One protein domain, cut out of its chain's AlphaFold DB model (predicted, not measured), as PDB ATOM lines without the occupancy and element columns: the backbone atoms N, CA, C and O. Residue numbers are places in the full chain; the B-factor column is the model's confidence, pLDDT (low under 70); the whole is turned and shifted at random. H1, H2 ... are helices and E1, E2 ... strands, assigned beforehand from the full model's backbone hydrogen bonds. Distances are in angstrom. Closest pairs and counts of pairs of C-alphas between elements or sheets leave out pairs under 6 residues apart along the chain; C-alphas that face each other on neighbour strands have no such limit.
ATOM      1  N   ASN A  31      -3.624  -0.628  38.221       58.69
ATOM      2  CA  ASN A  31      -3.794  -0.529  36.778       58.69
ATOM      3  C   ASN A  31      -4.512  -1.749  36.178       58.69
ATOM      4  O   ASN A  31      -5.335  -1.575  35.296       58.69
ATOM      5  N   ALA A  32      -4.313  -2.968  36.692       58.88
ATOM      6  CA  ALA A  32      -4.974  -4.159  36.149       58.88
ATOM      7  C   ALA A  32      -6.479  -4.228  36.476       58.88
ATOM      8  O   ALA A  32      -7.252  -4.783  35.695       58.88
ATOM      9  N   LEU A  33      -6.899  -3.681  37.623       62.91
ATOM     10  CA  LEU A  33      -8.317  -3.525  37.955       62.91
ATOM     11  C   LEU A  33      -8.943  -2.446  37.069       62.91
ATOM     12  O   LEU A  33     -10.018  -2.659  36.519       62.91
ATOM     13  N   MET A  34      -8.242  -1.329  36.879       66.81
ATOM     14  CA  MET A  34      -8.697  -0.243  36.013       66.81
ATOM     15  C   MET A  34      -8.777  -0.658  34.542       66.81
ATOM     16  O   MET A  34      -9.777  -0.383  33.892       66.81
ATOM     17  N   ASP A  35      -7.791  -1.394  34.034       67.44
ATOM     18  CA  ASP A  35      -7.801  -1.968  32.687       67.44
ATOM     19  C   ASP A  35      -8.995  -2.905  32.497       67.44
ATOM     20  O   ASP A  35      -9.636  -2.910  31.444       67.44
ATOM     21  N   TRP A  36      -9.328  -3.687  33.525       69.81
ATOM     22  CA  TRP A  36     -10.504  -4.545  33.498       69.81
ATOM     23  C   TRP A  36     -11.805  -3.727  33.510       69.81
ATOM     24  O   TRP A  36     -12.665  -3.975  32.668       69.81
ATOM     25  N   ILE A  37     -11.924  -2.701  34.364       68.81
ATOM     26  CA  ILE A  37     -13.070  -1.771  34.373       68.81
ATOM     27  C   ILE A  37     -13.237  -1.115  32.996       68.81
ATOM     28  O   ILE A  37     -14.337  -1.102  32.450       68.81
ATOM     29  N   HIS A  38     -12.149  -0.633  32.392       69.38
ATOM     30  CA  HIS A  38     -12.163  -0.043  31.054       69.38
ATOM     31  C   HIS A  38     -12.522  -1.057  29.966       69.38
ATOM     32  O   HIS A  38     -13.255  -0.729  29.035       69.38
ATOM     33  N   THR A  39     -12.057  -2.301  30.087       70.19
ATOM     34  CA  THR A  39     -12.442  -3.382  29.170       70.19
ATOM     35  C   THR A  39     -13.949  -3.617  29.216       70.19
ATOM     36  O   THR A  39     -14.580  -3.710  28.164       70.19
ATOM     37  N   GLN A  40     -14.544  -3.636  30.409       67.44
ATOM     38  CA  GLN A  40     -15.991  -3.786  30.566       67.44
ATOM     39  C   GLN A  40     -16.757  -2.532  30.112       67.44
ATOM     40  O   GLN A  40     -17.807  -2.646  29.480       67.44
ATOM     41  N   ALA A  41     -16.203  -1.335  30.321       65.94
ATOM     42  CA  ALA A  41     -16.767  -0.076  29.826       65.94
ATOM     43  C   ALA A  41     -16.765   0.038  28.285       65.94
ATOM     44  O   ALA A  41     -17.532   0.823  27.724       65.94
ATOM     45  N   ASN A  42     -15.952  -0.758  27.583       68.81
ATOM     46  CA  ASN A  42     -15.961  -0.852  26.119       68.81
ATOM     47  C   ASN A  42     -17.075  -1.759  25.566       68.81
ATOM     48  O   ASN A  42     -17.209  -1.888  24.347       68.81
ATOM     49  N   THR A  43     -17.880  -2.389  26.422       75.44
ATOM     50  CA  THR A  43     -19.041  -3.172  25.982       75.44
ATOM     51  C   THR A  43     -20.219  -2.263  25.609       75.44
ATOM     52  O   THR A  43     -20.374  -1.150  26.113       75.44
ATOM     53  N   ASN A  44     -21.076  -2.734  24.695       81.75
ATOM     54  CA  ASN A  44     -22.254  -1.973  24.262       81.75
ATOM     55  C   ASN A  44     -23.397  -2.009  25.284       81.75
ATOM     56  O   ASN A  44     -24.292  -1.164  25.220       81.75
ATOM     57  N   SER A  45     -23.407  -2.994  26.182       84.06
ATOM     58  CA  SER A  45     -24.384  -3.090  27.262       84.06
ATOM     59  C   SER A  45     -23.934  -4.043  28.359       84.06
ATOM     60  O   SER A  45     -23.392  -5.112  28.062       84.06
ATOM     61  N   ILE A  46     -24.264  -3.682  29.592       79.88
ATOM     62  CA  ILE A  46     -24.011  -4.472  30.794       79.88
ATOM     63  C   ILE A  46     -25.210  -4.345  31.738       79.88
ATOM     64  O   ILE A  46     -25.795  -3.265  31.866       79.88
ATOM     65  N   GLU A  47     -25.557  -5.450  32.388       80.38
ATOM     66  CA  GLU A  47     -26.464  -5.466  33.533       80.38
ATOM     67  C   GLU A  47     -25.653  -5.760  34.800       80.38
ATOM     68  O   GLU A  47     -24.737  -6.581  34.788       80.38
ATOM     69  N   ILE A  48     -25.962  -5.049  35.879       76.44
ATOM     70  CA  ILE A  48     -25.315  -5.172  37.180       76.44
ATOM     71  C   ILE A  48     -26.412  -5.396  38.216       76.44
ATOM     72  O   ILE A  48     -27.160  -4.474  38.525       76.44
ATOM     73  N   GLY A  49     -26.528  -6.602  38.757       73.31
ATOM     74  CA  GLY A  49     -27.351  -6.859  39.937       73.31
ATOM     75  C   GLY A  49     -26.535  -6.613  41.198       73.31
ATOM     76  O   GLY A  49     -25.382  -7.014  41.244       73.31
ATOM     77  N   ILE A  50     -27.098  -5.973  42.216       73.69
ATOM     78  CA  ILE A  50     -26.522  -5.828  43.557       73.69
ATOM     79  C   ILE A  50     -27.582  -6.304  44.540       73.69
ATOM     80  O   ILE A  50     -28.682  -5.765  44.554       73.69
ATOM     81  N   THR A  51     -27.258  -7.280  45.373       70.56
ATOM     82  CA  THR A  51     -28.175  -7.829  46.372       70.56
ATOM     83  C   THR A  51     -27.603  -7.600  47.764       70.56
ATOM     84  O   THR A  51     -26.548  -8.144  48.110       70.56
ATOM     85  N   ASP A  52     -28.312  -6.820  48.581       67.69
ATOM     86  CA  ASP A  52     -28.076  -6.721  50.019       67.69
ATOM     87  C   ASP A  52     -28.944  -7.753  50.745       67.69
ATOM     88  O   ASP A  52     -30.140  -7.572  50.985       67.69
ATOM     89  N   SER A  53     -28.307  -8.863  51.116       66.00
ATOM     90  CA  SER A  53     -28.957  -9.970  51.824       66.00
ATOM     91  C   SER A  53     -29.506  -9.596  53.208       66.00
ATOM     92  O   SER A  53     -30.357 -10.314  53.735       66.00
ATOM     93  N   THR A  54     -29.051  -8.482  53.791       67.00
ATOM     94  CA  THR A  54     -29.465  -8.010  55.121       67.00
ATOM     95  C   THR A  54     -30.811  -7.305  55.051       67.00
ATOM     96  O   THR A  54     -31.721  -7.623  55.815       67.00
ATOM     97  N   ASN A  55     -30.937  -6.375  54.104       63.47
ATOM     98  CA  ASN A  55     -32.137  -5.560  53.928       63.47
ATOM     99  C   ASN A  55     -33.146  -6.189  52.960       63.47
ATOM    100  O   ASN A  55     -34.250  -5.671  52.814       63.47
ATOM    101  N   GLN A  56     -32.782  -7.312  52.323       67.88
ATOM    102  CA  GLN A  56     -33.540  -7.906  51.217       67.88
ATOM    103  C   GLN A  56     -33.767  -6.890  50.089       67.88
ATOM    104  O   GLN A  56     -34.839  -6.825  49.493       67.88
ATOM    105  N   GLU A  57     -32.749  -6.067  49.839       68.94
ATOM    106  CA  GLU A  57     -32.759  -5.052  48.795       68.94
ATOM    107  C   GLU A  57     -31.990  -5.569  47.587       68.94
ATOM    108  O   GLU A  57     -30.875  -6.081  47.705       68.94
ATOM    109  N   GLU A  58     -32.590  -5.420  46.414       74.94
ATOM    110  CA  GLU A  58     -31.950  -5.707  45.140       74.94
ATOM    111  C   GLU A  58     -31.921  -4.436  44.300       74.94
ATOM    112  O   GLU A  58     -32.957  -3.830  44.032       74.94
ATOM    113  N   THR A  59     -30.739  -4.038  43.851       79.31
ATOM    114  CA  THR A  59     -30.559  -2.970  42.874       79.31
ATOM    115  C   THR A  59     -30.118  -3.583  41.558       79.31
ATOM    116  O   THR A  59     -29.068  -4.213  41.486       79.31
ATOM    117  N   THR A  60     -30.879  -3.372  40.491       81.88
ATOM    118  CA  THR A  60     -30.445  -3.717  39.132       81.88
ATOM    119  C   THR A  60     -30.066  -2.452  38.387       81.88
ATOM    120  O   THR A  60     -30.864  -1.520  38.287       81.88
ATOM    121  N   ILE A  61     -28.865  -2.435  37.823       86.38
ATOM    122  CA  ILE A  61     -28.340  -1.354  37.003       86.38
ATOM    123  C   ILE A  61     -28.186  -1.856  35.578       86.38
ATOM    124  O   ILE A  61     -27.488  -2.826  35.318       86.38
ATOM    125  N   ASN A  62     -28.818  -1.171  34.643       87.62
ATOM    126  CA  ASN A  62     -28.767  -1.457  33.223       87.62
ATOM    127  C   ASN A  62     -28.051  -0.313  32.514       87.62
ATOM    128  O   ASN A  62     -28.497   0.829  32.600       87.62
ATOM    129  N   LEU A  63     -26.978  -0.611  31.786       88.62
ATOM    130  CA  LEU A  63     -26.214   0.371  31.016       88.62
ATOM    131  C   LEU A  63     -26.170  -0.044  29.541       88.62
ATOM    132  O   LEU A  63     -25.981  -1.221  29.228       88.62
ATOM    133  N   TRP A  64     -26.337   0.902  28.609       91.00
ATOM    134  CA  TRP A  64     -26.152   0.647  27.170       91.00
ATOM    135  C   TRP A  64     -25.629   1.867  26.405       91.00
ATOM    136  O   TRP A  64     -25.874   3.011  26.785       91.00
ATOM    137  N   LYS A  65     -24.919   1.617  25.300       89.19
ATOM    138  CA  LYS A  65     -24.424   2.637  24.365       89.19
ATOM    139  C   LYS A  65     -25.221   2.604  23.062       89.19
ATOM    140  O   LYS A  65     -25.563   1.529  22.562       89.19
ATOM    141  N   LYS A  66     -25.503   3.777  22.495       88.50
ATOM    142  CA  LYS A  66     -26.131   3.928  21.172       88.50
ATOM    143  C   LYS A  66     -25.796   5.299  20.597       88.50
ATOM    144  O   LYS A  66     -25.987   6.302  21.268       88.50
ATOM    145  N   GLU A  67     -25.309   5.337  19.356       88.88
ATOM    146  CA  GLU A  67     -25.121   6.586  18.589       88.88
ATOM    147  C   GLU A  67     -24.296   7.664  19.324       88.88
ATOM    148  O   GLU A  67     -24.618   8.846  19.281       88.88
ATOM    149  N   GLY A  68     -23.231   7.260  20.027       85.56
ATOM    150  CA  GLY A  68     -22.381   8.188  20.791       85.56
ATOM    151  C   GLY A  68     -22.986   8.675  22.113       85.56
ATOM    152  O   GLY A  68     -22.419   9.556  22.751       85.56
ATOM    153  N   LYS A  69     -24.116   8.097  22.533       90.75
ATOM    154  CA  LYS A  69     -24.768   8.339  23.822       90.75
ATOM    155  C   LYS A  69     -24.589   7.129  24.731       90.75
ATOM    156  O   LYS A  69     -24.639   5.983  24.265       90.75
ATOM    157  N   SER A  70     -24.442   7.396  26.023       91.25
ATOM    158  CA  SER A  70     -24.466   6.383  27.079       91.25
ATOM    159  C   SER A  70     -25.737   6.542  27.902       91.25
ATOM    160  O   SER A  70     -26.114   7.654  28.266       91.25
ATOM    161  N   TYR A  71     -26.392   5.430  28.197       93.12
ATOM    162  CA  TYR A  71     -27.636   5.388  28.954       93.12
ATOM    163  C   TYR A  71     -27.470   4.518  30.190       93.12
ATOM    164  O   TYR A  71     -26.745   3.521  30.149       93.12
ATOM    165  N   GLY A  72     -28.175   4.880  31.258       92.00
ATOM    166  CA  GLY A  72     -28.256   4.086  32.475       92.00
ATOM    167  C   GLY A  72     -29.655   4.078  33.062       92.00
ATOM    168  O   GLY A  72     -30.387   5.060  32.943       92.00
ATOM    169  N   ALA A  73     -30.018   2.966  33.690       90.56
ATOM    170  CA  ALA A  73     -31.231   2.823  34.477       90.56
ATOM    171  C   ALA A  73     -30.954   1.979  35.721       90.56
ATOM    172  O   ALA A  73     -30.417   0.882  35.608       90.56
ATOM    173  N   TRP A  74     -31.340   2.477  36.891       90.19
ATOM    174  CA  TRP A  74     -31.152   1.828  38.186       90.19
ATOM    175  C   TRP A  74     -32.521   1.587  38.782       90.19
ATOM    176  O   TRP A  74     -33.276   2.538  38.954       90.19
ATOM    177  N   LYS A  75     -32.844   0.341  39.103       85.12
ATOM    178  CA  LYS A  75     -34.081  -0.012  39.787       85.12
ATOM    179  C   LYS A  75     -33.743  -0.631  41.130       85.12
ATOM    180  O   LYS A  75     -33.038  -1.631  41.167       85.12
ATOM    181  N   ASN A  76     -34.292  -0.063  42.195       78.56
ATOM    182  CA  ASN A  76     -34.237  -0.617  43.539       78.56
ATOM    183  C   ASN A  76     -35.539  -1.382  43.799       78.56
ATOM    184  O   ASN A  76     -36.615  -0.793  43.906       78.56
ATOM    185  N   SER A  77     -35.454  -2.704  43.855       67.31
ATOM    186  CA  SER A  77     -36.523  -3.599  44.289       67.31
ATOM    187  C   SER A  77     -36.244  -4.046  45.718       67.31
ATOM    188  O   SER A  77     -35.462  -4.958  45.960       67.31
ATOM    189  N   GLY A  78     -36.889  -3.379  46.669       62.34
ATOM    190  CA  GLY A  78     -36.835  -3.726  48.083       62.34
ATOM    191  C   GLY A  78     -37.321  -2.556  48.923       62.34
ATOM    192  O   GLY A  78     -36.714  -1.494  48.903       62.34
ATOM    193  N   THR A  79     -38.434  -2.728  49.630       53.81
ATOM    194  CA  THR A  79     -38.893  -1.780  50.651       53.81
ATOM    195  C   THR A  79     -39.648  -2.537  51.739       53.81
ATOM    196  O   THR A  79     -40.861  -2.710  51.676       53.81
ATOM    197  N   ALA A  87     -35.365   6.714  49.223       64.19
ATOM    198  CA  ALA A  87     -34.500   6.917  48.072       64.19
ATOM    199  C   ALA A  87     -35.295   6.620  46.784       64.19
ATOM    200  O   ALA A  87     -36.206   5.783  46.820       64.19
ATOM    201  N   PRO A  88     -34.967   7.263  45.650       75.56
ATOM    202  CA  PRO A  88     -35.624   6.979  44.383       75.56
ATOM    203  C   PRO A  88     -35.578   5.480  44.070       75.56
ATOM    204  O   PRO A  88     -34.536   4.822  44.146       75.56
ATOM    205  N   THR A  89     -36.733   4.933  43.717       84.94
ATOM    206  CA  THR A  89     -36.898   3.519  43.339       84.94
ATOM    207  C   THR A  89     -36.423   3.232  41.918       84.94
ATOM    208  O   THR A  89     -36.067   2.099  41.599       84.94
ATOM    209  N   LEU A  90     -36.436   4.254  41.060       87.88
ATOM    210  CA  LEU A  90     -35.946   4.197  39.696       87.88
ATOM    211  C   LEU A  90     -35.155   5.473  39.414       87.88
ATOM    212  O   LEU A  90     -35.634   6.575  39.647       87.88
ATOM    213  N   GLN A  91     -33.959   5.328  38.873       92.06
ATOM    214  CA  GLN A  91     -33.180   6.423  38.310       92.06
ATOM    215  C   GLN A  91     -32.919   6.092  36.846       92.06
ATOM    216  O   GLN A  91     -32.704   4.929  36.508       92.06
ATOM    217  N   ILE A  92     -32.934   7.089  35.967       94.06
ATOM    218  CA  ILE A  92     -32.491   6.941  34.576       94.06
ATOM    219  C   ILE A  92     -31.581   8.106  34.209       94.06
ATOM    220  O   ILE A  92     -31.779   9.225  34.676       94.06
ATOM    221  N   ALA A  93     -30.594   7.854  33.359       94.94
ATOM    222  CA  ALA A  93     -29.659   8.875  32.926       94.94
ATOM    223  C   ALA A  93     -29.297   8.728  31.449       94.94
ATOM    224  O   ALA A  93     -29.215   7.617  30.919       94.94
ATOM    225  N   LYS A  94     -29.034   9.871  30.811       95.38
ATOM    226  CA  LYS A  94     -28.396   9.985  29.496       95.38
ATOM    227  C   LYS A  94     -27.142  10.822  29.633       95.38
ATOM    228  O   LYS A  94     -27.206  11.924  30.171       95.38
ATOM    229  N   GLU A  95     -26.050  10.350  29.059       94.50
ATOM    230  CA  GLU A  95     -24.846  11.138  28.855       94.50
ATOM    231  C   GLU A  95     -24.558  11.319  27.365       94.50
ATOM    232  O   GLU A  95     -24.599  10.367  26.580       94.50
ATOM    233  N   GLU A  96     -24.275  12.561  26.985       93.12
ATOM    234  CA  GLU A  96     -23.958  12.958  25.620       93.12
ATOM    235  C   GLU A  96     -23.065  14.204  25.649       93.12
ATOM    236  O   GLU A  96     -23.408  15.215  26.266       93.12
ATOM    237  N   ASN A  97     -21.919  14.154  24.962       90.06
ATOM    238  CA  ASN A  97     -20.980  15.278  24.847       90.06
ATOM    239  C   ASN A  97     -20.551  15.876  26.207       90.06
ATOM    240  O   ASN A  97     -20.539  17.099  26.371       90.06
ATOM    241  N   GLY A  98     -20.244  15.023  27.193       88.31
ATOM    242  CA  GLY A  98     -19.816  15.443  28.539       88.31
ATOM    243  C   GLY A  98     -20.922  16.073  29.393       88.31
ATOM    244  O   GLY A  98     -20.654  16.635  30.453       88.31
ATOM    245  N   LYS A  99     -22.180  16.009  28.942       92.69
ATOM    246  CA  LYS A  99     -23.350  16.458  29.700       92.69
ATOM    247  C   LYS A  99     -24.185  15.260  30.095       92.69
ATOM    248  O   LYS A  99     -24.464  14.410  29.249       92.69
ATOM    249  N   ARG A 100     -24.642  15.241  31.343       94.44
ATOM    250  CA  ARG A 100     -25.554  14.218  31.842       94.44
ATOM    251  C   ARG A 100     -26.885  14.826  32.245       94.44
ATOM    252  O   ARG A 100     -26.917  15.820  32.962       94.44
ATOM    253  N   LYS A 101     -27.967  14.199  31.782       95.06
ATOM    254  CA  LYS A 101     -29.324  14.401  32.290       95.06
ATOM    255  C   LYS A 101     -29.701  13.178  33.115       95.06
ATOM    256  O   LYS A 101     -29.661  12.070  32.578       95.06
ATOM    257  N   THR A 102     -30.093  13.386  34.364       94.88
ATOM    258  CA  THR A 102     -30.547  12.339  35.288       94.88
ATOM    259  C   THR A 102     -31.977  12.639  35.713       94.88
ATOM    260  O   THR A 102     -32.318  13.794  35.961       94.88
ATOM    261  N   ILE A 103     -32.824  11.616  35.780       94.19
ATOM    262  CA  ILE A 103     -34.186  11.720  36.305       94.19
ATOM    263  C   ILE A 103     -34.355  10.677  37.407       94.19
ATOM    264  O   ILE A 103     -34.052   9.498  37.198       94.19
ATOM    265  N   LEU A 104     -34.832  11.126  38.566       92.44
ATOM    266  CA  LEU A 104     -35.106  10.305  39.743       92.44
ATOM    267  C   LEU A 104     -36.613  10.097  39.887       92.44
ATOM    268  O   LEU A 104     -37.384  11.041  39.703       92.44
ATOM    269  N   PHE A 105     -37.022   8.873  40.209       90.56
ATOM    270  CA  PHE A 105     -38.420   8.500  40.369       90.56
ATOM    271  C   PHE A 105     -38.685   7.658  41.616       90.56
ATOM    272  O   PHE A 105     -37.993   6.669  41.894       90.56
ATOM    273  N   THR A 106     -39.812   7.939  42.258       88.19
ATOM    274  CA  THR A 106     -40.354   7.156  43.365       88.19
ATOM    275  C   THR A 106     -41.597   6.413  42.906       88.19
ATOM    276  O   THR A 106     -42.523   6.996  42.336       88.19
ATOM    277  N   GLN A 107     -41.618   5.105  43.141       84.31
ATOM    278  CA  GLN A 107     -42.754   4.253  42.839       84.31
ATOM    279  C   GLN A 107     -43.915   4.602  43.773       84.31
ATOM    280  O   GLN A 107     -43.763   4.596  44.995       84.31
ATOM    281  N   VAL A 108     -45.083   4.863  43.194       84.75
ATOM    282  CA  VAL A 108     -46.338   5.070  43.924       84.75
ATOM    283  C   VAL A 108     -47.432   4.253  43.258       84.75
ATOM    284  O   VAL A 108     -47.625   4.356  42.053       84.75
ATOM    285  N   GLU A 109     -48.135   3.434  44.039       81.56
ATOM    286  CA  GLU A 109     -49.223   2.567  43.561       81.56
ATOM    287  C   GLU A 109     -48.880   1.836  42.243       81.56
ATOM    288  O   GLU A 109     -48.068   0.906  42.246       81.56
ATOM    289  N   ASP A 110     -49.488   2.251  41.128       79.38
ATOM    290  CA  ASP A 110     -49.358   1.676  39.788       79.38
ATOM    291  C   ASP A 110     -48.437   2.481  38.840       79.38
ATOM    292  O   ASP A 110     -48.379   2.203  37.638       79.38
ATOM    293  N   GLY A 111     -47.691   3.461  39.358       85.75
ATOM    294  CA  GLY A 111     -46.837   4.351  38.575       85.75
ATOM    295  C   GLY A 111     -45.594   4.858  39.312       85.75
ATOM    296  O   GLY A 111     -45.141   4.299  40.311       85.75
ATOM    297  N   TYR A 112     -45.010   5.922  38.765       88.25
ATOM    298  CA  TYR A 112     -43.774   6.555  39.230       88.25
ATOM    299  C   TYR A 112     -43.886   8.076  39.192       88.25
ATOM    300  O   TYR A 112     -44.170   8.647  38.136       88.25
ATOM    301  N   VAL A 113     -43.681   8.735  40.333       91.06
ATOM    302  CA  VAL A 113     -43.593  10.202  40.403       91.06
ATOM    303  C   VAL A 113     -42.162  10.610  40.092       91.06
ATOM    304  O   VAL A 113     -41.229   9.974  40.572       91.06
ATOM    305  N   VAL A 114     -41.991  11.656  39.287       93.06
ATOM    306  CA  VAL A 114     -40.692  12.301  39.066       93.06
ATOM    307  C   VAL A 114     -40.321  13.095  40.312       93.06
ATOM    308  O   VAL A 114     -40.980  14.083  40.630       93.06
ATOM    309  N   ASP A 115     -39.253  12.695  40.988       91.06
ATOM    310  CA  ASP A 115     -38.759  13.391  42.176       91.06
ATOM    311  C   ASP A 115     -37.871  14.578  41.805       91.06
ATOM    312  O   ASP A 115     -37.983  15.643  42.404       91.06
ATOM    313  N   LEU A 116     -36.976  14.386  40.831       93.00
ATOM    314  CA  LEU A 116     -35.932  15.349  40.487       93.00
ATOM    315  C   LEU A 116     -35.456  15.154  39.046       93.00
ATOM    316  O   LEU A 116     -35.340  14.021  38.568       93.00
ATOM    317  N   ILE A 117     -35.132  16.261  38.372       93.94
ATOM    318  CA  ILE A 117     -34.435  16.263  37.080       93.94
ATOM    319  C   ILE A 117     -33.139  17.063  37.217       93.94
ATOM    320  O   ILE A 117     -33.161  18.284  37.363       93.94
ATOM    321  N   GLU A 118     -32.002  16.388  37.093       94.69
ATOM    322  CA  GLU A 118     -30.678  17.001  37.202       94.69
ATOM    323  C   GLU A 118     -30.002  17.100  35.837       94.69
ATOM    324  O   GLU A 118     -30.119  16.213  34.989       94.69
ATOM    325  N   ASN A 119     -29.265  18.192  35.631       93.69
ATOM    326  CA  ASN A 119     -28.415  18.383  34.464       93.69
ATOM    327  C   ASN A 119     -27.027  18.812  34.936       93.69
ATOM    328  O   ASN A 119     -26.863  19.909  35.469       93.69
ATOM    329  N   GLU A 120     -26.031  17.964  34.717       92.31
ATOM    330  CA  GLU A 120     -24.673  18.161  35.222       92.31
ATOM    331  C   GLU A 120     -23.618  18.023  34.118       92.31
ATOM    332  O   GLU A 120     -23.861  17.465  33.042       92.31
ATOM    333  N   GLN A 121     -22.428  18.570  34.377       90.81
ATOM    334  CA  GLN A 121     -21.239  18.215  33.606       90.81
ATOM    335  C   GLN A 121     -20.722  16.876  34.126       90.81
ATOM    336  O   GLN A 121     -20.436  16.753  35.315       90.81
ATOM    337  N   ALA A 122     -20.584  15.902  33.234       85.12
ATOM    338  CA  ALA A 122     -20.034  14.595  33.547       85.12
ATOM    339  C   ALA A 122     -18.612  14.521  32.968       85.12
ATOM    340  O   ALA A 122     -18.463  14.445  31.746       85.12
ATOM    341  N   PRO A 123     -17.562  14.590  33.811       76.88
ATOM    342  CA  PRO A 123     -16.178  14.528  33.339       76.88
ATOM    343  C   PRO A 123     -15.792  13.132  32.827       76.88
ATOM    344  O   PRO A 123     -14.790  12.993  32.129       76.88
ATOM    345  N   GLU A 124     -16.584  12.110  33.153       77.69
ATOM    346  CA  GLU A 124     -16.343  10.713  32.813       77.69
ATOM    347  C   GLU A 124     -17.610  10.037  32.295       77.69
ATOM    348  O   GLU A 124     -18.719  10.381  32.709       77.69
ATOM    349  N   GLU A 125     -17.412   9.011  31.460       83.56
ATOM    350  CA  GLU A 125     -18.499   8.186  30.945       83.56
ATOM    351  C   GLU A 125     -19.275   7.487  32.061       83.56
ATOM    352  O   GLU A 125     -18.701   6.830  32.937       83.56
ATOM    353  N   LEU A 126     -20.601   7.520  31.940       86.00
ATOM    354  CA  LEU A 126     -21.543   6.872  32.846       86.00
ATOM    355  C   LEU A 126     -21.202   5.402  33.141       86.00
ATOM    356  O   LEU A 126     -21.324   4.960  34.283       86.00
ATOM    357  N   PHE A 127     -20.748   4.654  32.132       83.31
ATOM    358  CA  PHE A 127     -20.310   3.263  32.287       83.31
ATOM    359  C   PHE A 127     -19.142   3.132  33.259       83.31
ATOM    360  O   PHE A 127     -19.219   2.381  34.231       83.31
ATOM    361  N   THR A 128     -18.070   3.879  32.996       78.69
ATOM    362  CA  THR A 128     -16.848   3.865  33.800       78.69
ATOM    363  C   THR A 128     -17.153   4.287  35.229       78.69
ATOM    364  O   THR A 128     -16.766   3.586  36.162       78.69
ATOM    365  N   GLN A 129     -17.913   5.370  35.408       79.25
ATOM    366  CA  GLN A 129     -18.274   5.867  36.732       79.25
ATOM    367  C   GLN A 129     -19.124   4.858  37.516       79.25
ATOM    368  O   GLN A 129     -18.884   4.640  38.704       79.25
ATOM    369  N   THR A 130     -20.101   4.218  36.868       80.06
ATOM    370  CA  THR A 130     -20.981   3.247  37.535       80.06
ATOM    371  C   THR A 130     -20.202   2.017  37.989       80.06
ATOM    372  O   THR A 130     -20.330   1.606  39.140       80.06
ATOM    373  N   ILE A 131     -19.350   1.455  37.126       75.31
ATOM    374  CA  ILE A 131     -18.523   0.296  37.488       75.31
ATOM    375  C   ILE A 131     -17.508   0.683  38.575       75.31
ATOM    376  O   ILE A 131     -17.336  -0.062  39.536       75.31
ATOM    377  N   ALA A 132     -16.873   1.856  38.479       74.38
ATOM    378  CA  ALA A 132     -15.942   2.341  39.498       74.38
ATOM    379  C   ALA A 132     -16.621   2.562  40.862       74.38
ATOM    380  O   ALA A 132     -16.018   2.295  41.901       74.38
ATOM    381  N   SER A 133     -17.893   2.977  40.870       72.00
ATOM    382  CA  SER A 133     -18.675   3.183  42.098       72.00
ATOM    383  C   SER A 133     -18.864   1.896  42.911       72.00
ATOM    384  O   SER A 133     -18.956   1.960  44.135       72.00
ATOM    385  N   LEU A 134     -18.826   0.721  42.270       70.25
ATOM    386  CA  LEU A 134     -18.841  -0.580  42.961       70.25
ATOM    387  C   LEU A 134     -17.608  -0.798  43.850       70.25
ATOM    388  O   LEU A 134     -17.612  -1.667  44.720       70.25
ATOM    389  N   PHE A 135     -16.560  -0.002  43.644       70.06
ATOM    390  CA  PHE A 135     -15.302  -0.048  44.378       70.06
ATOM    391  C   PHE A 135     -15.033   1.251  45.159       70.06
ATOM    392  O   PHE A 135     -13.906   1.459  45.595       70.06
ATOM    393  N   ALA A 136     -16.026   2.137  45.332       59.69
ATOM    394  CA  ALA A 136     -15.834   3.525  45.785       59.69
ATOM    395  C   ALA A 136     -15.101   3.726  47.135       59.69
ATOM    396  O   ALA A 136     -14.425   4.738  47.279       59.69
ATOM    397  N   PRO A 137     -15.141   2.805  48.119       62.97
ATOM    398  CA  PRO A 137     -14.259   2.908  49.287       62.97
ATOM    399  C   PRO A 137     -12.782   2.602  48.995       62.97
ATOM    400  O   PRO A 137     -11.923   3.044  49.747       62.97
ATOM    401  N   ALA A 138     -12.493   1.823  47.952       66.06
ATOM    402  CA  ALA A 138     -11.147   1.401  47.566       66.06
ATOM    403  C   ALA A 138     -10.551   2.237  46.422       66.06
ATOM    404  O   ALA A 138      -9.349   2.162  46.190       66.06
ATOM    405  N   LEU A 139     -11.354   3.014  45.693       71.19
ATOM    406  CA  LEU A 139     -10.890   3.852  44.589       71.19
ATOM    407  C   LEU A 139     -11.013   5.341  44.929       71.19
ATOM    408  O   LEU A 139     -12.090   5.829  45.256       71.19
ATOM    409  N   ILE A 140      -9.920   6.079  44.764       67.38
ATOM    410  CA  ILE A 140      -9.873   7.541  44.821       67.38
ATOM    411  C   ILE A 140      -9.997   8.071  43.392       67.38
ATOM    412  O   ILE A 140      -9.140   7.772  42.558       67.38
ATOM    413  N   ASN A 141     -11.027   8.877  43.117       66.62
ATOM    414  CA  ASN A 141     -11.121   9.658  41.881       66.62
ATOM    415  C   ASN A 141     -10.416  11.014  42.072       66.62
ATOM    416  O   ASN A 141     -10.823  11.802  42.927       66.62
ATOM    417  N   ASP A 142      -9.370  11.292  41.287       63.28
ATOM    418  CA  ASP A 142      -8.638  12.572  41.305       63.28
ATOM    419  C   ASP A 142      -9.148  13.602  40.269       63.28
ATOM    420  O   ASP A 142      -8.565  14.675  40.104       63.28
ATOM    421  N   GLY A 143     -10.248  13.286  39.582       56.38
ATOM    422  CA  GLY A 143     -10.861  14.073  38.513       56.38
ATOM    423  C   GLY A 143     -10.328  13.755  37.112       56.38
ATOM    424  O   GLY A 143     -10.868  14.274  36.137       56.38
ATOM    425  N   GLN A 144      -9.279  12.933  36.991       56.19
ATOM    426  CA  GLN A 144      -8.738  12.468  35.708       56.19
ATOM    427  C   GLN A 144      -8.677  10.942  35.609       56.19
ATOM    428  O   GLN A 144      -8.720  10.399  34.503       56.19
ATOM    429  N   LYS A 145      -8.529  10.252  36.744       62.19
ATOM    430  CA  LYS A 145      -8.463   8.794  36.829       62.19
ATOM    431  C   LYS A 145      -8.859   8.300  38.220       62.19
ATOM    432  O   LYS A 145      -8.735   9.008  39.219       62.19
ATOM    433  N   TYR A 146      -9.227   7.025  38.290       62.16
ATOM    434  CA  TYR A 146      -9.299   6.311  39.559       62.16
ATOM    435  C   TYR A 146      -7.935   5.717  39.907       62.16
ATOM    436  O   TYR A 146      -7.244   5.141  39.063       62.16
ATOM    437  N   THR A 147      -7.560   5.832  41.173       69.19
ATOM    438  CA  THR A 147      -6.395   5.162  41.754       69.19
ATOM    439  C   THR A 147      -6.829   4.351  42.964       69.19
ATOM    440  O   THR A 147      -7.795   4.708  43.626       69.19
ATOM    441  N   LEU A 148      -6.144   3.245  43.250       70.62
ATOM    442  CA  LEU A 148      -6.399   2.493  44.477       70.62
ATOM    443  C   LEU A 148      -5.987   3.341  45.684       70.62
ATOM    444  O   LEU A 148      -4.866   3.854  45.723       70.62
ATOM    445  N   ASP A 149      -6.876   3.448  46.664       74.31
ATOM    446  CA  ASP A 149      -6.563   4.064  47.945       74.31
ATOM    447  C   ASP A 149      -5.412   3.284  48.617       74.31
ATOM    448  O   ASP A 149      -5.470   2.055  48.710       74.31
ATOM    449  N   PRO A 150      -4.343   3.957  49.081       74.62
ATOM    450  CA  PRO A 150      -3.173   3.291  49.651       74.62
ATOM    451  C   PRO A 150      -3.464   2.501  50.936       74.62
ATOM    452  O   PRO A 150      -2.640   1.676  51.320       74.62
ATOM    453  N   SER A 151      -4.611   2.723  51.586       76.44
ATOM    454  CA  SER A 151      -5.107   1.896  52.695       76.44
ATOM    455  C   SER A 151      -5.688   0.555  52.237       76.44
ATOM    456  O   SER A 151      -6.116  -0.237  53.073       76.44
ATOM    457  N   TYR A 152      -5.704   0.269  50.933       76.06
ATOM    458  CA  TYR A 152      -6.155  -0.993  50.366       76.06
ATOM    459  C   TYR A 152      -5.024  -1.722  49.655       76.06
ATOM    460  O   TYR A 152      -4.143  -1.153  49.012       76.06
ATOM    461  N   SER A 153      -5.100  -3.044  49.725       75.69
ATOM    462  CA  SER A 153      -4.234  -3.951  48.992       75.69
ATOM    463  C   SER A 153      -5.055  -4.752  47.987       75.69
ATOM    464  O   SER A 153      -6.152  -5.213  48.298       75.69
ATOM    465  N   ILE A 154      -4.516  -4.937  46.781       74.00
ATOM    466  CA  ILE A 154      -5.078  -5.852  45.784       74.00
ATOM    467  C   ILE A 154      -4.195  -7.089  45.712       74.00
ATOM    468  O   ILE A 154      -2.986  -7.019  45.468       74.00
ATOM    469  N   GLN A 155      -4.824  -8.242  45.873       75.56
ATOM    470  CA  GLN A 155      -4.227  -9.548  45.671       75.56
ATOM    471  C   GLN A 155      -4.939 -10.228  44.507       75.56
ATOM    472  O   GLN A 155      -6.162 -10.174  44.415       75.56
ATOM    473  N   LYS A 156      -4.192 -10.888  43.623       72.00
ATOM    474  CA  LYS A 156      -4.776 -11.769  42.606       72.00
ATOM    475  C   LYS A 156      -4.335 -13.197  42.851       72.00
ATOM    476  O   LYS A 156      -3.137 -13.465  42.968       72.00
ATOM    477  N   GLN A 157      -5.303 -14.097  42.870       77.06
ATOM    478  CA  GLN A 157      -5.089 -15.533  42.882       77.06
ATOM    479  C   GLN A 157      -5.956 -16.142  41.783       77.06
ATOM    480  O   GLN A 157      -7.178 -16.036  41.832       77.06
ATOM    481  N   ASP A 158      -5.315 -16.742  40.781       81.12
ATOM    482  CA  ASP A 158      -5.978 -17.288  39.593       81.12
ATOM    483  C   ASP A 158      -6.889 -16.246  38.908       81.12
ATOM    484  O   ASP A 158      -6.417 -15.178  38.502       81.12
ATOM    485  N   ASP A 159      -8.186 -16.541  38.808       74.00
ATOM    486  CA  ASP A 159      -9.229 -15.689  38.224       74.00
ATOM    487  C   ASP A 159      -9.925 -14.802  39.269       74.00
ATOM    488  O   ASP A 159     -11.009 -14.280  39.024       74.00
ATOM    489  N   ARG A 160      -9.341 -14.655  40.464       73.88
ATOM    490  CA  ARG A 160      -9.932 -13.879  41.553       73.88
ATOM    491  C   ARG A 160      -9.048 -12.715  41.960       73.88
ATOM    492  O   ARG A 160      -7.904 -12.914  42.371       73.88
ATOM    493  N   TYR A 161      -9.605 -11.510  41.925       72.44
ATOM    494  CA  TYR A 161      -9.042 -10.358  42.624       72.44
ATOM    495  C   TYR A 161      -9.660 -10.256  44.012       72.44
ATOM    496  O   TYR A 161     -10.862 -10.419  44.168       72.44
ATOM    497  N   THR A 162      -8.845  -9.990  45.025       76.62
ATOM    498  CA  THR A 162      -9.290  -9.606  46.362       76.62
ATOM    499  C   THR A 162      -8.745  -8.219  46.655       76.62
ATOM    500  O   THR A 162      -7.531  -8.035  46.659       76.62
ATOM    501  N   ILE A 163      -9.631  -7.255  46.878       76.06
ATOM    502  CA  ILE A 163      -9.286  -5.907  47.324       76.06
ATOM    503  C   ILE A 163      -9.637  -5.847  48.802       76.06
ATOM    504  O   ILE A 163     -10.791  -6.048  49.170       76.06
ATOM    505  N   GLN A 164      -8.656  -5.627  49.662       75.69
ATOM    506  CA  GLN A 164      -8.857  -5.669  51.103       75.69
ATOM    507  C   GLN A 164      -8.165  -4.481  51.745       75.69
ATOM    508  O   GLN A 164      -6.993  -4.224  51.462       75.69
ATOM    509  N   SER A 165      -8.883  -3.792  52.625       75.56
ATOM    510  CA  SER A 165      -8.279  -2.747  53.435       75.56
ATOM    511  C   SER A 165      -7.253  -3.299  54.421       75.56
ATOM    512  O   SER A 165      -7.404  -4.394  54.974       75.56
ATOM    513  N   GLU A 166      -6.177  -2.542  54.597       71.81
ATOM    514  CA  GLU A 166      -5.095  -2.825  55.530       71.81
ATOM    515  C   GLU A 166      -5.523  -2.583  56.987       71.81
ATOM    516  O   GLU A 166      -4.965  -3.206  57.894       71.81
ATOM    517  N   ASP A 167      -6.561  -1.768  57.217       68.50
ATOM    518  CA  ASP A 167      -7.293  -1.724  58.479       68.50
ATOM    519  C   ASP A 167      -8.613  -2.504  58.351       68.50
ATOM    520  O   ASP A 167      -9.275  -2.548  57.320       68.50
ATOM    521  N   THR A 168      -9.008  -3.238  59.387       59.81
ATOM    522  CA  THR A 168     -10.154  -4.160  59.303       59.81
ATOM    523  C   THR A 168     -11.515  -3.447  59.301       59.81
ATOM    524  O   THR A 168     -12.525  -4.089  59.587       59.81
ATOM    525  N   GLN A 169     -11.560  -2.128  59.077       58.53
ATOM    526  CA  GLN A 169     -12.724  -1.284  59.369       58.53
ATOM    527  C   GLN A 169     -13.502  -0.811  58.146       58.53
ATOM    528  O   GLN A 169     -14.525  -0.152  58.314       58.53
ATOM    529  N   THR A 170     -13.072  -1.150  56.936       66.81
ATOM    530  CA  THR A 170     -13.763  -0.722  55.716       66.81
ATOM    531  C   THR A 170     -14.360  -1.917  54.979       66.81
ATOM    532  O   THR A 170     -15.325  -2.494  55.459       66.81
ATOM    533  N   TRP A 171     -13.841  -2.318  53.823       71.50
ATOM    534  CA  TRP A 171     -14.499  -3.298  52.959       71.50
ATOM    535  C   TRP A 171     -13.513  -4.320  52.404       71.50
ATOM    536  O   TRP A 171     -12.334  -4.035  52.186       71.50
ATOM    537  N   THR A 172     -14.010  -5.532  52.155       74.12
ATOM    538  CA  THR A 172     -13.317  -6.524  51.323       74.12
ATOM    539  C   THR A 172     -14.123  -6.766  50.056       74.12
ATOM    540  O   THR A 172     -15.314  -7.048  50.142       74.12
ATOM    541  N   TYR A 173     -13.472  -6.704  48.901       74.94
ATOM    542  CA  TYR A 173     -14.042  -6.984  47.587       74.94
ATOM    543  C   TYR A 173     -13.398  -8.247  47.040       74.94
ATOM    544  O   TYR A 173     -12.183  -8.409  47.126       74.94
ATOM    545  N   GLN A 174     -14.189  -9.130  46.452       74.56
ATOM    546  CA  GLN A 174     -13.731 -10.309  45.738       74.56
ATOM    547  C   GLN A 174     -14.345 -10.292  44.347       74.56
ATOM    548  O   GLN A 174     -15.558 -10.353  44.217       74.56
ATOM    549  N   ILE A 175     -13.519 -10.204  43.314       72.25
ATOM    550  CA  ILE A 175     -13.955 -10.162  41.918       72.25
ATOM    551  C   ILE A 175     -13.550 -11.476  41.283       72.25
ATOM    552  O   ILE A 175     -12.355 -11.758  41.181       72.25
ATOM    553  N   ASP A 176     -14.518 -12.270  40.858       71.19
ATOM    554  CA  ASP A 176     -14.267 -13.469  40.072       71.19
ATOM    555  C   ASP A 176     -14.388 -13.118  38.584       71.19
ATOM    556  O   ASP A 176     -15.471 -12.845  38.074       71.19
ATOM    557  N   THR A 177     -13.266 -13.103  37.865       65.81
ATOM    558  CA  THR A 177     -13.229 -12.678  36.461       65.81
ATOM    559  C   THR A 177     -13.802 -13.694  35.481       65.81
ATOM    560  O   THR A 177     -13.927 -13.371  34.306       65.81
ATOM    561  N   LYS A 178     -14.126 -14.919  35.920       69.44
ATOM    562  CA  LYS A 178     -14.806 -15.921  35.078       69.44
ATOM    563  C   LYS A 178     -16.320 -15.806  35.150       69.44
ATOM    564  O   LYS A 178     -16.992 -16.124  34.176       69.44
ATOM    565  N   SER A 179     -16.833 -15.412  36.309       64.38
ATOM    566  CA  SER A 179     -18.268 -15.234  36.556       64.38
ATOM    567  C   SER A 179     -18.705 -13.770  36.557       64.38
ATOM    568  O   SER A 179     -19.884 -13.504  36.756       64.38
ATOM    569  N   GLU A 180     -17.761 -12.838  36.387       67.06
ATOM    570  CA  GLU A 180     -17.955 -11.382  36.459       67.06
ATOM    571  C   GLU A 180     -18.697 -10.939  37.740       67.06
ATOM    572  O   GLU A 180     -19.276  -9.865  37.827       67.06
ATOM    573  N   THR A 181     -18.663 -11.763  38.788       66.81
ATOM    574  CA  THR A 181     -19.338 -11.482  40.054       66.81
ATOM    575  C   THR A 181     -18.365 -10.766  40.987       66.81
ATOM    576  O   THR A 181     -17.244 -11.230  41.215       66.81
ATOM    577  N   ILE A 182     -18.795  -9.636  41.542       68.38
ATOM    578  CA  ILE A 182     -18.111  -8.901  42.601       68.38
ATOM    579  C   ILE A 182     -18.841  -9.195  43.911       68.38
ATOM    580  O   ILE A 182     -19.984  -8.813  44.105       68.38
ATOM    581  N   GLN A 183     -18.189  -9.857  44.850       67.62
ATOM    582  CA  GLN A 183     -18.698 -10.021  46.205       67.62
ATOM    583  C   GLN A 183     -18.050  -8.978  47.097       67.62
ATOM    584  O   GLN A 183     -16.827  -8.850  47.121       67.62
ATOM    585  N   THR A 184     -18.851  -8.245  47.856       68.06
ATOM    586  CA  THR A 184     -18.349  -7.279  48.827       68.06
ATOM    587  C   THR A 184     -18.763  -7.686  50.232       68.06
ATOM    588  O   THR A 184     -19.817  -8.283  50.464       68.06
ATOM    589  N   LYS A 185     -17.882  -7.423  51.194       68.75
ATOM    590  CA  LYS A 185     -18.106  -7.717  52.603       68.75
ATOM    591  C   LYS A 185     -17.878  -6.458  53.421       68.75
ATOM    592  O   LYS A 185     -16.770  -5.913  53.414       68.75
ATOM    593  N   ARG A 186     -18.925  -6.043  54.134       68.50
ATOM    594  CA  ARG A 186     -18.912  -4.938  55.098       68.50
ATOM    595  C   ARG A 186     -18.031  -5.281  56.305       68.50
ATOM    596  O   ARG A 186     -17.845  -6.466  56.614       68.50
ATOM    597  N   PRO A 187     -17.569  -4.276  57.066       64.44
ATOM    598  CA  PRO A 187     -16.765  -4.520  58.260       64.44
ATOM    599  C   PRO A 187     -17.580  -5.219  59.364       64.44
ATOM    600  O   PRO A 187     -17.024  -5.960  60.172       64.44
ATOM    601  N   THR A 188     -18.911  -5.083  59.340       67.00
ATOM    602  CA  THR A 188     -19.855  -5.803  60.218       67.00
ATOM    603  C   THR A 188     -19.989  -7.295  59.893       67.00
ATOM    604  O   THR A 188     -20.583  -8.047  60.661       67.00
ATOM    605  N   GLY A 189     -19.407  -7.757  58.781       63.66
ATOM    606  CA  GLY A 189     -19.469  -9.146  58.336       63.66
ATOM    607  C   GLY A 189     -20.577  -9.449  57.325       63.66
ATOM    608  O   GLY A 189     -20.585 -10.555  56.782       63.66
ATOM    609  N   GLU A 190     -21.452  -8.479  57.054       64.19
ATOM    610  CA  GLU A 190     -22.534  -8.558  56.067       64.19
ATOM    611  C   GLU A 190     -21.981  -8.700  54.647       64.19
ATOM    612  O   GLU A 190     -20.948  -8.116  54.300       64.19
ATOM    613  N   LYS A 191     -22.673  -9.496  53.829       65.44
ATOM    614  CA  LYS A 191     -22.296  -9.775  52.444       65.44
ATOM    615  C   LYS A 191     -23.264  -9.089  51.493       65.44
ATOM    616  O   LYS A 191     -24.479  -9.240  51.637       65.44
ATOM    617  N   ILE A 192     -22.697  -8.410  50.510       67.06
ATOM    618  CA  ILE A 192     -23.405  -7.879  49.352       67.06
ATOM    619  C   ILE A 192     -22.847  -8.595  48.127       67.06
ATOM    620  O   ILE A 192     -21.631  -8.657  47.925       67.06
ATOM    621  N   GLU A 193     -23.733  -9.167  47.326       68.19
ATOM    622  CA  GLU A 193     -23.359  -9.862  46.099       68.19
ATOM    623  C   GLU A 193     -23.711  -8.979  44.910       68.19
ATOM    624  O   GLU A 193     -24.848  -8.549  44.763       68.19
ATOM    625  N   THR A 194     -22.723  -8.684  44.073       71.12
ATOM    626  CA  THR A 194     -22.901  -7.946  42.830       71.12
ATOM    627  C   THR A 194     -22.621  -8.869  41.653       71.12
ATOM    628  O   THR A 194     -21.517  -9.386  41.514       71.12
ATOM    629  N   GLN A 195     -23.596  -9.074  40.782       69.88
ATOM    630  CA  GLN A 195     -23.444  -9.847  39.559       69.88
ATOM    631  C   GLN A 195     -23.295  -8.886  38.382       69.88
ATOM    632  O   GLN A 195     -24.196  -8.090  38.139       69.88
ATOM    633  N   LEU A 196     -22.187  -8.958  37.646       69.62
ATOM    634  CA  LEU A 196     -22.076  -8.294  36.351       69.62
ATOM    635  C   LEU A 196     -22.390  -9.306  35.262       69.62
ATOM    636  O   LEU A 196     -21.912 -10.438  35.285       69.62
ATOM    637  N   GLU A 197     -23.192  -8.890  34.300       69.62
ATOM    638  CA  GLU A 197     -23.500  -9.682  33.126       69.62
ATOM    639  C   GLU A 197     -23.151  -8.855  31.895       69.62
ATOM    640  O   GLU A 197     -23.987  -8.136  31.327       69.62
ATOM    641  N   ALA A 198     -21.888  -8.947  31.471       59.66
ATOM    642  CA  ALA A 198     -21.490  -8.405  30.188       59.66
ATOM    643  C   ALA A 198     -22.337  -9.099  29.112       59.66
ATOM    644  O   ALA A 198     -22.378 -10.327  29.024       59.66
ATOM    645  N   ASN A 199     -23.014  -8.315  28.272       58.44
ATOM    646  CA  ASN A 199     -23.863  -8.751  27.152       58.44
ATOM    647  C   ASN A 199     -25.345  -9.043  27.438       58.44
ATOM    648  O   ASN A 199     -26.071  -9.306  26.472       58.44
ATOM    649  N   LYS A 200     -25.852  -8.933  28.674       70.06
ATOM    650  CA  LYS A 200     -27.311  -8.837  28.843       70.06
ATOM    651  C   LYS A 200     -27.750  -7.402  28.575       70.06
ATOM    652  O   LYS A 200     -27.549  -6.494  29.369       70.06
ATOM    653  N   ALA A 201     -28.282  -7.187  27.376       70.12
ATOM    654  CA  ALA A 201     -28.856  -5.907  27.001       70.12
ATOM    655  C   ALA A 201     -30.276  -5.776  27.577       70.12
ATOM    656  O   ALA A 201     -31.053  -6.728  27.446       70.12
ATOM    657  N   PRO A 202     -30.675  -4.593  28.082       74.69
ATOM    658  CA  PRO A 202     -32.073  -4.347  28.401       74.69
ATOM    659  C   PRO A 202     -32.945  -4.529  27.154       74.69
ATOM    660  O   PRO A 202     -32.495  -4.325  26.016       74.69
ATOM    661  N   SER A 203     -34.207  -4.912  27.367       81.62
ATOM    662  CA  SER A 203     -35.146  -5.158  26.269       81.62
ATOM    663  C   SER A 203     -35.304  -3.914  25.381       81.62
ATOM    664  O   SER A 203     -35.217  -2.780  25.857       81.62
ATOM    665  N   GLN A 204     -35.557  -4.103  24.081       85.31
ATOM    666  CA  GLN A 204     -35.747  -2.978  23.150       85.31
ATOM    667  C   GLN A 204     -36.909  -2.069  23.570       85.31
ATOM    668  O   GLN A 204     -36.792  -0.850  23.479       85.31
ATOM    669  N   THR A 205     -37.992  -2.650  24.090       85.00
ATOM    670  CA  THR A 205     -39.135  -1.906  24.631       85.00
ATOM    671  C   THR A 205     -38.714  -1.022  25.802       85.00
ATOM    672  O   THR A 205     -38.993   0.174  25.805       85.00
ATOM    673  N   THR A 206     -37.971  -1.587  26.760       82.94
ATOM    674  CA  THR A 206     -37.458  -0.855  27.926       82.94
ATOM    675  C   THR A 206     -36.556   0.302  27.499       82.94
ATOM    676  O   THR A 206     -36.729   1.423  27.972       82.94
ATOM    677  N   LYS A 207     -35.641   0.064  26.547       88.69
ATOM    678  CA  LYS A 207     -34.756   1.110  26.005       88.69
ATOM    679  C   LYS A 207     -35.545   2.262  25.393       88.69
ATOM    680  O   LYS A 207     -35.285   3.411  25.724       88.69
ATOM    681  N   GLN A 208     -36.532   1.966  24.548       90.00
ATOM    682  CA  GLN A 208     -37.358   2.990  23.901       90.00
ATOM    683  C   GLN A 208     -38.163   3.818  24.907       90.00
ATOM    684  O   GLN A 208     -38.250   5.035  24.757       90.00
ATOM    685  N   GLN A 209     -38.730   3.185  25.939       88.50
ATOM    686  CA  GLN A 209     -39.458   3.892  26.998       88.50
ATOM    687  C   GLN A 209     -38.541   4.860  27.757       88.50
ATOM    688  O   GLN A 209     -38.894   6.024  27.936       88.50
ATOM    689  N   ILE A 210     -37.346   4.405  28.145       90.31
ATOM    690  CA  ILE A 210     -36.360   5.236  28.848       90.31
ATOM    691  C   ILE A 210     -35.872   6.382  27.958       90.31
ATOM    692  O   ILE A 210     -35.861   7.532  28.391       90.31
ATOM    693  N   GLU A 211     -35.518   6.089  26.703       92.19
ATOM    694  CA  GLU A 211     -35.124   7.098  25.714       92.19
ATOM    695  C   GLU A 211     -36.223   8.157  25.538       92.19
ATOM    696  O   GLU A 211     -35.928   9.348  25.531       92.19
ATOM    697  N   THR A 212     -37.492   7.741  25.472       91.62
ATOM    698  CA  THR A 212     -38.632   8.663  25.352       91.62
ATOM    699  C   THR A 212     -38.739   9.588  26.564       91.62
ATOM    700  O   THR A 212     -38.875  10.792  26.386       91.62
ATOM    701  N   LEU A 213     -38.629   9.057  27.785       91.62
ATOM    702  CA  LEU A 213     -38.700   9.864  29.011       91.62
ATOM    703  C   LEU A 213     -37.545  10.862  29.127       91.62
ATOM    704  O   LEU A 213     -37.740  12.005  29.536       91.62
ATOM    705  N   LEU A 214     -36.335  10.447  28.750       93.00
ATOM    706  CA  LEU A 214     -35.154  11.310  28.786       93.00
ATOM    707  C   LEU A 214     -35.267  12.498  27.825       93.00
ATOM    708  O   LEU A 214     -34.694  13.553  28.104       93.00
ATOM    709  N   GLU A 215     -36.016  12.352  26.735       91.56
ATOM    710  CA  GLU A 215     -36.216  13.395  25.726       91.56
ATOM    711  C   GLU A 215     -37.574  14.114  25.854       91.56
ATOM    712  O   GLU A 215     -37.832  15.045  25.096       91.56
ATOM    713  N   ASP A 216     -38.435  13.730  26.807       91.81
ATOM    714  CA  ASP A 216     -39.746  14.356  27.007       91.81
ATOM    715  C   ASP A 216     -39.592  15.768  27.611       91.81
ATOM    716  O   ASP A 216     -39.142  15.909  28.756       91.81
ATOM    717  N   PRO A 217     -39.960  16.837  26.878       88.62
ATOM    718  CA  PRO A 217     -39.851  18.207  27.371       88.62
ATOM    719  C   PRO A 217     -40.962  18.587  28.359       88.62
ATOM    720  O   PRO A 217     -40.867  19.631  28.997       88.62
ATOM    721  N   SER A 218     -42.030  17.788  28.456       89.00
ATOM    722  CA  SER A 218     -43.146  18.011  29.382       89.00
ATOM    723  C   SER A 218     -42.911  17.395  30.763       89.00
ATOM    724  O   SER A 218     -43.659  17.669  31.704       89.00
ATOM    725  N   LEU A 219     -41.866  16.576  30.894       90.31
ATOM    726  CA  LEU A 219     -41.494  15.957  32.152       90.31
ATOM    727  C   LEU A 219     -40.921  17.007  33.111       90.31
ATOM    728  O   LEU A 219     -39.955  17.699  32.792       90.31
ATOM    729  N   GLN A 220     -41.507  17.101  34.299       92.94
ATOM    730  CA  GLN A 220     -41.104  18.015  35.364       92.94
ATOM    731  C   GLN A 220     -41.226  17.309  36.716       92.94
ATOM    732  O   GLN A 220     -41.877  16.269  36.820       92.94
ATOM    733  N   GLU A 221     -40.605  17.868  37.752       91.19
ATOM    734  CA  GLU A 221     -40.783  17.388  39.126       91.19
ATOM    735  C   GLU A 221     -42.272  17.345  39.497       91.19
ATOM    736  O   GLU A 221     -43.042  18.257  39.183       91.19
ATOM    737  N   GLY A 222     -42.691  16.248  40.123       88.50
ATOM    738  CA  GLY A 222     -44.086  15.955  40.440       88.50
ATOM    739  C   GLY A 222     -44.904  15.347  39.294       88.50
ATOM    740  O   GLY A 222     -46.058  14.978  39.522       88.50
ATOM    741  N   SER A 223     -44.356  15.204  38.079       91.62
ATOM    742  CA  SER A 223     -45.049  14.497  36.994       91.62
ATOM    743  C   SER A 223     -45.287  13.029  37.349       91.62
ATOM    744  O   SER A 223     -44.411  12.354  37.888       91.62
ATOM    745  N   MET A 224     -46.467  12.521  36.991       90.25
ATOM    746  CA  MET A 224     -46.856  11.126  37.185       90.25
ATOM    747  C   MET A 224     -46.674  10.332  35.890       90.25
ATOM    748  O   MET A 224     -47.248  10.695  34.864       90.25
ATOM    749  N   ILE A 225     -45.909   9.240  35.943       87.19
ATOM    750  CA  ILE A 225     -45.612   8.373  34.797       87.19
ATOM    751  C   ILE A 225     -46.102   6.952  35.061       87.19
ATOM    752  O   ILE A 225     -45.886   6.393  36.133       87.19
ATOM    753  N   GLN A 226     -46.724   6.342  34.054       83.00
ATOM    754  CA  GLN A 226     -47.092   4.928  34.064       83.00
ATOM    755  C   GLN A 226     -46.262   4.179  33.020       83.00
ATOM    756  O   GLN A 226     -46.378   4.445  31.820       83.00
TER     757      GLN A 226
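AT A GLANCE: This is residues 31 to 79 and 87 to 226 of the 229 residues of an uncharacterized protein of Dubosiella newyorkensis (UniProt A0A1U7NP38). One long sheet of eleven strands, twisted and curled into an open trough, wraps partly round H1 and H2, with the small hairpin of E7 and E8 on the trough's open side. H3 crosses the opposite face, over the part of the sheet that holds E2, E4 and E5. The printed part has 189 residues, with three named helices and thirteen named strands in the order H1 E1 E2 E3 E4 E5 E6 H2 E7 E8 E9 E10 E11 E12 E13 H3. The class is mixed, helices and strands; the whole is compact, with a radius of gyration of the C-alphas of 17.3 A and spans of 51 by 35 by 28 A.

HOW THE PARTS SIT: The large antiparallel sheet runs E6, residues 111 to 121, E5, 99 to 108, E4, 90 to 96, E3, 69 to 77, E2, 57 to 66, E1, 45 to 52, E13, 191 to 198, E12, 181 to 185, E11, 172 to 176, E10, 160 to 165, and E9, 152 to 157. It holds three meanders, each strand the antiparallel neighbour of the one before: E1 E2 E3, E4 E5 E6 and E9 to E13. E1 and E13, of two different meanders, are antiparallel neighbours, with N 49 and O 195 within hydrogen-bond range at 2.8 A. E4 and E3 have N 93 and O 72 at 2.8 A. H2, residues 126 to 133, is on the sheet at a height of 8.6 A, along the strands at 11 degrees to E2 on the local plane; C-alphas 70 of E3 and 126 are their closest, 6.5 A apart. H3, residues 204 to 215, is on the opposite face at a height of 9.8 A, across the strands at 76 degrees to E2 on the local plane; its closest C-alphas to E4 are Leu 214 and Lys 94, 6.9 A apart. H1, residues 31 to 41, is on the sheet and touches H2 at a steep tilt of 41 degrees, opposite ways, closest at the C-alphas of Ala 41 and Phe 127, 5.5 A. E7, residues 139 to 141, and E8, residues 146 to 148, form a hairpin, with N 140 and O 147 at 2.8 A; the closest C-alphas of E8 and H1 are Tyr 146 and Met 34, 7.5 A apart. H1, H2 and H3 have every O i to N i+4 pair within hydrogen-bond range.

IN THESE COORDINATES: H1 begins at C-alpha 31 (-3.794, -0.529, 36.778), and H3, 16.6 A long, ends at C-alpha 215 (-36.216, 13.395, 25.726). E2 is 29.8 A long, E6 29.5 A and E5 29.3 A; E6 bends by 51 degrees at residue 115.

THE WHOLE: The C-alphas farthest apart, of Gln 157 and Ser 218, are 52.5 A apart. Residues 80 to 86 are not printed; C-alphas 79 and 87 are 10.1 A apart across the cut. Of the links printed whole, E10 to E11 is short and the others are tight. Mean pLDDT of the printed part is 77.9, with 58 residues under 70, among them 177 to 193.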